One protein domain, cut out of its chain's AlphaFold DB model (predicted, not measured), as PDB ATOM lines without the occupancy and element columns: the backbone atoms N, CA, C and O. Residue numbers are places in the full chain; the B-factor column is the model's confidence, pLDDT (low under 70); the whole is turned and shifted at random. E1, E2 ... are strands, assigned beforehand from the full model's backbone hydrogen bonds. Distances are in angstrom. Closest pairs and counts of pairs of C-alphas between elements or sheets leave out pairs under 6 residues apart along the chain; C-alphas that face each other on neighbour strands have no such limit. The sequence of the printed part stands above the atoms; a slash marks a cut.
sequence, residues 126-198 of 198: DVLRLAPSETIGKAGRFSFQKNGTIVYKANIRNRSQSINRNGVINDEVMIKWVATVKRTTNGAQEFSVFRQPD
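AT A GLANCE: This is residues 126 to 198 of the 198 residues of an uncharacterized protein of Onchocerca flexuosa (UniProt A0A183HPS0). A single, twisted sheet of five strands in a row makes the body, with both faces bare of any helix, and the long loop between E3 and E4 reaches beyond it, where residues 163 to 168 stick out at one end of the longest axis. The two longest strands, E3 and E4, lie side by side in the middle, with E2 and E1 on one side and E5 on the other. The printed part has 73 residues, with no named helix and five named strands, which follow each other along the chain as E1, E2, E3, E4, E5; the class is all strand. The sheet's order is E1 - E2 - E3 - E4 - E5, all antiparallel. The outline is a rod of 55 by 26 by 18 A, only just extended, close to loose, with a radius of gyration of the C-alphas of 17.0 A.

IN THESE COORDINATES: E4, residues 172 to 183, is the longest strand at 35.3 A, from C-alpha 172 at (-42.687, 3.405, 31.239) to C-alpha 183 at (-20.142, 21.754, 11.187). E3, residues 150 to 159, is 27.4 A long. E5, residues 189 to 196, is 22.3 A long and ends with C-alpha 196 at (-35.750, 16.605, 26.440). E2 is residues 140 to 144, 13.7 A long. E1 is residues 133 to 137, 13.2 A long, and begins with C-alpha 133 at (-34.962, 17.190, 3.567).

HOW THE PARTS SIT: The five strands form a meander, each strand the antiparallel neighbour of the one before. E3 and E4 are a hairpin, with directions 158 degrees apart; N 152 and O 179 are 2.8 A apart, within hydrogen-bond range, and the C-alphas of Val 151 and Thr 180, which face each other, are 4.6 A apart. E4 and E5 are a hairpin at 159 degrees, with N 180 and O 192 at 2.8 A. E2 and E3 are a hairpin at 165 degrees, with N 143 and O 151 at 2.8 A. E1 and E2 are a hairpin at 167 degrees, with N 135 and O 142 at 2.8 A. E1 and E5 are the edge strands. E1 is apart from E4 and from E5, and E2 is apart from E5. From edge to edge the strands' lines turn by 50 degrees.

THE WHOLE: The two C-alphas farthest apart, those of Arg 129 and Asn 166, are 55.8 A from each other. The printed part has no cut and ends at residue 198, the chain's last residue. The link from E3 to E4, residues 160 to 171, is long, and its residues 163 to 168 stand free; the other three links are tight. The mean pLDDT of the printed part is 80.6, and residues 159 to 172 and 197 to 198 are under 70.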
ATOM      1  N   ASP A 126     -20.556  13.697   5.294       85.31
ATOM      2  CA  ASP A 126     -20.688  14.675   4.210       85.31
ATOM      3  C   ASP A 126     -22.151  14.852   3.775       85.31
ATOM      4  O   ASP A 126     -22.777  13.937   3.242       85.31
ATOM      5  N   VAL A 127     -22.687  16.055   3.999       83.69
ATOM      6  CA  VAL A 127     -24.051  16.455   3.614       83.69
ATOM      7  C   VAL A 127     -24.075  17.697   2.719       83.69
ATOM      8  O   VAL A 127     -25.144  18.229   2.444       83.69
ATOM      9  N   LEU A 128     -22.918  18.164   2.228       77.69
ATOM     10  CA  LEU A 128     -22.805  19.420   1.464       77.69
ATOM     11  C   LEU A 128     -23.634  19.445   0.174       77.69
ATOM     12  O   LEU A 128     -24.017  20.515  -0.291       77.69
ATOM     13  N   ARG A 129     -23.879  18.274  -0.423       82.88
ATOM     14  CA  ARG A 129     -24.630  18.123  -1.680       82.88
ATOM     15  C   ARG A 129     -26.071  17.659  -1.472       82.88
ATOM     16  O   ARG A 129     -26.763  17.392  -2.449       82.88
ATOM     17  N   LEU A 130     -26.512  17.524  -0.222       84.69
ATOM     18  CA  LEU A 130     -27.872  17.104   0.087       84.69
ATOM     19  C   LEU A 130     -28.781  18.326   0.176       84.69
ATOM     20  O   LEU A 130     -28.483  19.295   0.873       84.69
ATOM     21  N   ALA A 131     -29.911  18.269  -0.527       89.12
ATOM     22  CA  ALA A 131     -30.959  19.259  -0.358       89.12
ATOM     23  C   ALA A 131     -31.558  19.146   1.058       89.12
ATOM     24  O   ALA A 131     -31.636  18.034   1.603       89.12
ATOM     25  N   PRO A 132     -32.017  20.266   1.650       90.94
ATOM     26  CA  PRO A 132     -32.763  20.218   2.894       90.94
ATOM     27  C   PRO A 132     -33.929  19.246   2.759       90.94
ATOM     28  O   PRO A 132     -34.715  19.333   1.817       90.94
ATOM     29  N   SER A 133     -34.002  18.283   3.664       90.56
ATOM     30  CA  SER A 133     -34.962  17.190   3.567       90.56
ATOM     31  C   SER A 133     -35.247  16.607   4.935       90.56
ATOM     32  O   SER A 133     -34.470  16.753   5.881       90.56
ATOM     33  N   GLU A 134     -36.395  15.955   5.042       94.06
ATOM     34  CA  GLU A 134     -36.844  15.315   6.262       94.06
ATOM     35  C   GLU A 134     -37.322  13.905   5.940       94.06
ATOM     36  O   GLU A 134     -37.993  13.664   4.939       94.06
ATOM     37  N   THR A 135     -36.942  12.955   6.783       91.38
ATOM     38  CA  THR A 135     -37.303  11.550   6.642       91.38
ATOM     39  C   THR A 135     -37.828  11.049   7.975       91.38
ATOM     40  O   THR A 135     -37.164  11.155   9.006       91.38
ATOM     41  N   ILE A 136     -39.040  10.502   7.956       92.38
ATOM     42  CA  ILE A 136     -39.695   9.938   9.133       92.38
ATOM     43  C   ILE A 136     -39.616   8.419   9.017       92.38
ATOM     44  O   ILE A 136     -40.141   7.833   8.074       92.38
ATOM     45  N   GLY A 137     -38.932   7.791   9.967       88.12
ATOM     46  CA  GLY A 137     -38.840   6.341  10.089       88.12
ATOM     47  C   GLY A 137     -39.461   5.844  11.391       88.12
ATOM     48  O   GLY A 137     -39.783   6.620  12.290       88.12
ATOM     49  N   LYS A 138     -39.566   4.518  11.533       83.94
ATOM     50  CA  LYS A 138     -40.091   3.872  12.753       83.94
ATOM     51  C   LYS A 138     -39.306   4.246  14.020       83.94
ATOM     52  O   LYS A 138     -39.879   4.303  15.098       83.94
ATOM     53  N   ALA A 139     -37.998   4.478  13.885       82.44
ATOM     54  CA  ALA A 139     -37.105   4.793  15.003       82.44
ATOM     55  C   ALA A 139     -37.097   6.283  15.389       82.44
ATOM     56  O   ALA A 139     -36.654   6.628  16.481       82.44
ATOM     57  N   GLY A 140     -37.581   7.168  14.513       90.56
ATOM     58  CA  GLY A 140     -37.512   8.606  14.720       90.56
ATOM     59  C   GLY A 140     -37.523   9.398  13.417       90.56
ATOM     60  O   GLY A 140     -37.733   8.867  12.327       90.56
ATOM     61  N   ARG A 141     -37.279  10.696  13.544       92.50
ATOM     62  CA  ARG A 141     -37.276  11.677  12.464       92.50
ATOM     63  C   ARG A 141     -35.862  12.189  12.237       92.50
ATOM     64  O   ARG A 141     -35.239  12.702  13.163       92.50
ATOM     65  N   PHE A 142     -35.380  12.075  11.008       93.56
ATOM     66  CA  PHE A 142     -34.123  12.653  10.549       93.56
ATOM     67  C   PHE A 142     -34.411  13.900   9.722       93.56
ATOM     68  O   PHE A 142     -35.297  13.875   8.871       93.56
ATOM     69  N   SER A 143     -33.658  14.974   9.932       92.25
ATOM     70  CA  SER A 143     -33.711  16.153   9.077       92.25
ATOM     71  C   SER A 143     -32.328  16.696   8.749       92.25
ATOM     72  O   SER A 143     -31.432  16.761   9.594       92.25
ATOM     73  N   PHE A 144     -32.178  17.100   7.492       90.69
ATOM     74  CA  PHE A 144     -31.028  17.806   6.954       90.69
ATOM     75  C   PHE A 144     -31.432  19.262   6.756       90.69
ATOM     76  O   PHE A 144     -32.368  19.568   6.016       90.69
ATOM     77  N   GLN A 145     -30.759  20.168   7.452       88.69
ATOM     78  CA  GLN A 145     -31.055  21.594   7.391       88.69
ATOM     79  C   GLN A 145     -30.200  22.294   6.332       88.69
ATOM     80  O   GLN A 145     -29.093  21.865   6.012       88.69
ATOM     81  N   LYS A 146     -30.677  23.446   5.842       84.50
ATOM     82  CA  LYS A 146     -29.965  24.275   4.848       84.50
ATOM     83  C   LYS A 146     -28.581  24.745   5.312       84.50
ATOM     84  O   LYS A 146     -27.703  24.964   4.491       84.50
ATOM     85  N   ASN A 147     -28.376  24.872   6.621       83.38
ATOM     86  CA  ASN A 147     -27.090  25.236   7.225       83.38
ATOM     87  C   ASN A 147     -26.106  24.048   7.345       83.38
ATOM     88  O   ASN A 147     -25.063  24.192   7.976       83.38
ATOM     89  N   GLY A 148     -26.437  22.871   6.797       82.12
ATOM     90  CA  GLY A 148     -25.611  21.664   6.893       82.12
ATOM     91  C   GLY A 148     -25.706  20.934   8.236       82.12
ATOM     92  O   GLY A 148     -24.920  20.023   8.486       82.12
ATOM     93  N   THR A 149     -26.649  21.315   9.105       89.12
ATOM     94  CA  THR A 149     -26.915  20.609  10.366       89.12
ATOM     95  C   THR A 149     -27.764  19.372  10.112       89.12
ATOM     96  O   THR A 149     -28.800  19.443   9.445       89.12
ATOM     97  N   ILE A 150     -27.363  18.252  10.705       93.06
ATOM     98  CA  ILE A 150     -28.156  17.025  10.754       93.06
ATOM     99  C   ILE A 150     -28.834  16.968  12.117       93.06
ATOM    100  O   ILE A 150     -28.175  17.148  13.140       93.06
ATOM    101  N   VAL A 151     -30.137  16.705  12.145       93.06
ATOM    102  CA  VAL A 151     -30.901  16.518  13.379       93.06
ATOM    103  C   VAL A 151     -31.604  15.173  13.337       93.06
ATOM    104  O   VAL A 151     -32.274  14.839  12.366       93.06
ATOM    105  N   TYR A 152     -31.485  14.415  14.416       94.50
ATOM    106  CA  TYR A 152     -32.246  13.200  14.645       94.50
ATOM    107  C   TYR A 152     -33.081  13.354  15.909       94.50
ATOM    108  O   TYR A 152     -32.547  13.688  16.964       94.50
ATOM    109  N   LYS A 153     -34.389  13.121  15.805       93.25
ATOM    110  CA  LYS A 153     -35.331  13.151  16.926       93.25
ATOM    111  C   LYS A 153     -35.968  11.781  17.094       93.25
ATOM    112  O   LYS A 153     -36.558  11.271  16.147       93.25
ATOM    113  N   ALA A 154     -35.907  11.213  18.288       91.31
ATOM    114  CA  ALA A 154     -36.508   9.921  18.592       91.31
ATOM    115  C   ALA A 154     -37.280   9.972  19.905       91.31
ATOM    116  O   ALA A 154     -36.837  10.594  20.866       91.31
ATOM    117  N   ASN A 155     -38.408   9.270  19.950       85.94
ATOM    118  CA  ASN A 155     -39.129   9.011  21.188       85.94
ATOM    119  C   ASN A 155     -38.691   7.638  21.694       85.94
ATOM    120  O   ASN A 155     -39.029   6.613  21.104       85.94
ATOM    121  N   ILE A 156     -37.900   7.625  22.761       82.00
ATOM    122  CA  ILE A 156     -37.329   6.410  23.334       82.00
ATOM    123  C   ILE A 156     -38.104   6.070  24.601       82.00
ATOM    124  O   ILE A 156     -38.298   6.922  25.465       82.00
ATOM    125  N   ARG A 157     -38.528   4.812  24.722       76.56
ATOM    126  CA  ARG A 157     -39.076   4.287  25.975       76.56
ATOM    127  C   ARG A 157     -37.950   4.183  26.990       76.56
ATOM    128  O   ARG A 157     -37.028   3.392  26.797       76.56
ATOM    129  N   ASN A 158     -38.026   4.963  28.059       72.62
ATOM    130  CA  ASN A 158     -37.136   4.801  29.192       72.62
ATOM    131  C   ASN A 158     -37.829   3.942  30.244       72.62
ATOM    132  O   ASN A 158     -38.797   4.364  30.874       72.62
ATOM    133  N   ARG A 159     -37.318   2.728  30.425       66.00
ATOM    134  CA  ARG A 159     -37.695   1.880  31.550       66.00
ATOM    135  C   ARG A 159     -36.767   2.226  32.696       66.00
ATOM    136  O   ARG A 159     -35.627   1.762  32.724       66.00
ATOM    137  N   SER A 160     -37.242   3.046  33.628       60.06
ATOM    138  CA  SER A 160     -36.559   3.139  34.912       60.06
ATOM    139  C   SER A 160     -36.690   1.775  35.596       60.06
ATOM    140  O   SER A 160     -37.792   1.277  35.803       60.06
ATOM    141  N   GLN A 161     -35.566   1.109  35.857       54.84
ATOM    142  CA  GLN A 161     -35.552  -0.125  36.643       54.84
ATOM    143  C   GLN A 161     -35.651   0.238  38.129       54.84
ATOM    144  O   GLN A 161     -34.740  -0.039  38.905       54.84
ATOM    145  N   SER A 162     -36.725   0.911  38.545       51.03
ATOM    146  CA  SER A 162     -37.070   0.938  39.962       51.03
ATOM    147  C   SER A 162     -37.716  -0.412  40.272       51.03
ATOM    148  O   SER A 162     -38.831  -0.724  39.859       51.03
ATOM    149  N   ILE A 163     -36.962  -1.277  40.950       50.69
ATOM    150  CA  ILE A 163     -37.486  -2.526  41.503       50.69
ATOM    151  C   ILE A 163     -38.442  -2.125  42.629       50.69
ATOM    152  O   ILE A 163     -38.043  -1.973  43.783       50.69
ATOM    153  N   ASN A 164     -39.703  -1.882  42.285       51.06
ATOM    154  CA  ASN A 164     -40.743  -1.708  43.278       51.06
ATOM    155  C   ASN A 164     -41.039  -3.092  43.873       51.06
ATOM    156  O   ASN A 164     -41.394  -4.021  43.147       51.06
ATOM    157  N   ARG A 165     -40.863  -3.251  45.192       56.34
ATOM    158  CA  ARG A 165     -41.099  -4.522  45.909       56.34
ATOM    159  C   ARG A 165     -42.554  -5.001  45.806       56.34
ATOM    160  O   ARG A 165     -42.828  -6.163  46.084       56.34
ATOM    161  N   ASN A 166     -43.454  -4.139  45.332       58.25
ATOM    162  CA  ASN A 166     -44.881  -4.395  45.213       58.25
ATOM    163  C   ASN A 166     -45.326  -4.463  43.741       58.25
ATOM    164  O   ASN A 166     -46.106  -3.632  43.300       58.25
ATOM    165  N   GLY A 167     -44.805  -5.428  42.977       54.12
ATOM    166  CA  GLY A 167     -45.483  -6.099  41.848       54.12
ATOM    167  C   GLY A 167     -46.011  -5.308  40.637       54.12
ATOM    168  O   GLY A 167     -46.410  -5.940  39.664       54.12
ATOM    169  N   VAL A 168     -46.013  -3.975  40.633       56.81
ATOM    170  CA  VAL A 168     -46.522  -3.155  39.528       56.81
ATOM    171  C   VAL A 168     -45.374  -2.318  38.985       56.81
ATOM    172  O   VAL A 168     -45.031  -1.264  39.513       56.81
ATOM    173  N   ILE A 169     -44.749  -2.831  37.928       56.06
ATOM    174  CA  ILE A 169     -43.719  -2.137  37.156       56.06
ATOM    175  C   ILE A 169     -44.428  -1.528  35.948       56.06
ATOM    176  O   ILE A 169     -44.579  -2.204  34.937       56.06
ATOM    177  N   ASN A 170     -44.901  -0.286  36.058       56.78
ATOM    178  CA  ASN A 170     -45.507   0.436  34.931       56.78
ATOM    179  C   ASN A 170     -45.032   1.894  34.820       56.78
ATOM    180  O   ASN A 170     -45.724   2.731  34.252       56.78
ATOM    181  N   ASP A 171     -43.810   2.190  35.267       60.81
ATOM    182  CA  ASP A 171     -43.194   3.505  35.052       60.81
ATOM    183  C   ASP A 171     -42.470   3.543  33.685       60.81
ATOM    184  O   ASP A 171     -41.277   3.850  33.589       60.81
ATOM    185  N   GLU A 172     -43.170   3.158  32.604       64.38
ATOM    186  CA  GLU A 172     -42.687   3.405  31.239       64.38
ATOM    187  C   GLU A 172     -42.898   4.886  30.908       64.38
ATOM    188  O   GLU A 172     -44.014   5.324  30.637       64.38
ATOM    189  N   VAL A 173     -41.810   5.659  30.894       71.44
ATOM    190  CA  VAL A 173     -41.842   7.071  30.487       71.44
ATOM    191  C   VAL A 173     -41.277   7.197  29.076       71.44
ATOM    192  O   VAL A 173     -40.191   6.691  28.770       71.44
ATOM    193  N   MET A 174     -42.011   7.874  28.193       78.00
ATOM    194  CA  MET A 174     -41.513   8.242  26.869       78.00
ATOM    195  C   MET A 174     -40.566   9.431  27.000       78.00
ATOM    196  O   MET A 174     -40.841  10.375  27.721       78.00
ATOM    197  N   ILE A 175     -39.424   9.383  26.318       80.12
ATOM    198  CA  ILE A 175     -38.419  10.441  26.398       80.12
ATOM    199  C   ILE A 175     -38.010  10.867  25.004       80.12
ATOM    200  O   ILE A 175     -37.610  10.040  24.181       80.12
ATOM    201  N   LYS A 176     -38.044  12.172  24.760       88.44
ATOM    202  CA  LYS A 176     -37.563  12.766  23.516       88.44
ATOM    203  C   LYS A 176     -36.042  12.883  23.558       88.44
ATOM    204  O   LYS A 176     -35.473  13.588  24.388       88.44
ATOM    205  N   TRP A 177     -35.377  12.189  22.646       90.69
ATOM    206  CA  TRP A 177     -33.950  12.318  22.381       90.69
ATOM    207  C   TRP A 177     -33.739  13.129  21.112       90.69
ATOM    208  O   TRP A 177     -34.360  12.851  20.085       90.69
ATOM    209  N   VAL A 178     -32.843  14.109  21.175       91.62
ATOM    210  CA  VAL A 178     -32.443  14.927  20.032       91.62
ATOM    211  C   VAL A 178     -30.932  14.837  19.875       91.62
ATOM    212  O   VAL A 178     -30.195  15.327  20.723       91.62
ATOM    213  N   ALA A 179     -30.467  14.224  18.794       92.56
ATOM    214  CA  ALA A 179     -29.063  14.234  18.408       92.56
ATOM    215  C   ALA A 179     -28.846  15.243  17.280       92.56
ATOM    216  O   ALA A 179     -29.651  15.319  16.350       92.56
ATOM    217  N   THR A 180     -27.768  16.020  17.347       92.62
ATOM    218  CA  THR A 180     -27.406  16.970  16.296       92.62
ATOM    219  C   THR A 180     -25.951  16.813  15.888       92.62
ATOM    220  O   THR A 180     -25.077  16.630  16.733       92.62
ATOM    221  N   VAL A 181     -25.700  16.890  14.581       92.75
ATOM    222  CA  VAL A 181     -24.359  17.006  14.005       92.75
ATOM    223  C   VAL A 181     -24.268  18.362  13.331       92.75
ATOM    224  O   VAL A 181     -25.037  18.649  12.412       92.75
ATOM    225  N   LYS A 182     -23.339  19.196  13.789       90.75
ATOM    226  CA  LYS A 182     -23.099  20.537  13.248       90.75
ATOM    227  C   LYS A 182     -21.678  20.639  12.732       90.75
ATOM    228  O   LYS A 182     -20.759  20.082  13.326       90.75
ATOM    229  N   ARG A 183     -21.481  21.370  11.636       86.75
ATOM    230  CA  ARG A 183     -20.142  21.754  11.187       86.75
ATOM    231  C   ARG A 183     -19.760  23.075  11.856       86.75
ATOM    232  O   ARG A 183     -20.501  24.049  11.780       86.75
ATOM    233  N   THR A 184     -18.619  23.079  12.526       83.19
ATOM    234  CA  THR A 184     -18.014  24.260  13.150       83.19
ATOM    235  C   THR A 184     -17.375  25.162  12.092       83.19
ATOM    236  O   THR A 184     -17.119  24.735  10.963       83.19
ATOM    237  N   THR A 185     -17.055  26.402  12.467       81.69
ATOM    238  CA  THR A 185     -16.352  27.370  11.603       81.69
ATOM    239  C   THR A 185     -15.009  26.848  11.094       81.69
ATOM    240  O   THR A 185     -14.588  27.194   9.997       81.69
ATOM    241  N   ASN A 186     -14.371  25.959  11.855       85.19
ATOM    242  CA  ASN A 186     -13.066  25.385  11.533       85.19
ATOM    243  C   ASN A 186     -13.180  24.142  10.626       85.19
ATOM    244  O   ASN A 186     -12.204  23.428  10.422       85.19
ATOM    245  N   GLY A 187     -14.382  23.828  10.127       79.12
ATOM    246  CA  GLY A 187     -14.649  22.673   9.266       79.12
ATOM    247  C   GLY A 187     -14.795  21.338  10.007       79.12
ATOM    248  O   GLY A 187     -15.266  20.367   9.408       79.12
ATOM    249  N   ALA A 188     -14.472  21.288  11.303       86.56
ATOM    250  CA  ALA A 188     -14.705  20.120  12.150       86.56
ATOM    251  C   ALA A 188     -16.205  19.887  12.370       86.56
ATOM    252  O   ALA A 188     -16.993  20.835  12.344       86.56
ATOM    253  N   GLN A 189     -16.601  18.638  12.611       88.75
ATOM    254  CA  GLN A 189     -17.965  18.309  13.012       88.75
ATOM    255  C   GLN A 189     -18.059  18.090  14.515       88.75
ATOM    256  O   GLN A 189     -17.182  17.476  15.118       88.75
ATOM    257  N   GLU A 190     -19.146  18.580  15.089       89.62
ATOM    258  CA  GLU A 190     -19.513  18.410  16.485       89.62
ATOM    259  C   GLU A 190     -20.784  17.565  16.563       89.62
ATOM    260  O   GLU A 190     -21.760  17.830  15.857       89.62
ATOM    261  N   PHE A 191     -20.760  16.550  17.424       91.56
ATOM    262  CA  PHE A 191     -21.908  15.709  17.738       91.56
ATOM    263  C   PHE A 191     -22.395  16.027  19.148       91.56
ATOM    264  O   PHE A 191     -21.623  15.972  20.101       91.56
ATOM    265  N   SER A 192     -23.681  16.330  19.281       90.06
ATOM    266  CA  SER A 192     -24.316  16.612  20.567       90.06
ATOM    267  C   SER A 192     -25.626  15.855  20.690       90.06
ATOM    268  O   SER A 192     -26.331  15.640  19.702       90.06
ATOM    269  N   VAL A 193     -25.954  15.433  21.909       91.25
ATOM    270  CA  VAL A 193     -27.173  14.682  22.200       91.25
ATOM    271  C   VAL A 193     -27.837  15.263  23.430       91.25
ATOM    272  O   VAL A 193     -27.195  15.467  24.456       91.25
ATOM    273  N   PHE A 194     -29.135  15.507  23.320       87.75
ATOM    274  CA  PHE A 194     -29.944  16.105  24.363       87.75
ATOM    275  C   PHE A 194     -31.127  15.203  24.675       87.75
ATOM    276  O   PHE A 194     -31.810  14.698  23.779       87.75
ATOM    277  N   ARG A 195     -31.378  15.040  25.969       86.31
ATOM    278  CA  ARG A 195     -32.605  14.461  26.495       86.31
ATOM    279  C   ARG A 195     -33.553  15.609  26.813       86.31
ATOM    280  O   ARG A 195     -33.239  16.433  27.664       86.31
ATOM    281  N   GLN A 196     -34.695  15.648  26.146       76.94
ATOM    282  CA  GLN A 196     -35.750  16.605  26.440       76.94
ATOM    283  C   GLN A 196     -36.732  15.950  27.427       76.94
ATOM    284  O   GLN A 196     -37.316  14.916  27.081       76.94
ATOM    285  N   PRO A 197     -36.860  16.473  28.663       65.56
ATOM    286  CA  PRO A 197     -37.962  16.094  29.540       65.56
ATOM    287  C   PRO A 197     -39.288  16.540  28.908       65.56
ATOM    288  O   PRO A 197     -39.308  17.522  28.162       65.56
ATOM    289  N   ASP A 198     -40.343  15.760  29.143       59.34
ATOM    290  CA  ASP A 198     -41.699  16.084  28.683       59.34
ATOM    291  C   ASP A 198     -42.274  17.314  29.394       59.34
ATOM    292  O   ASP A 198     -41.952  17.512  30.590       59.34
TER     293      ASP A 198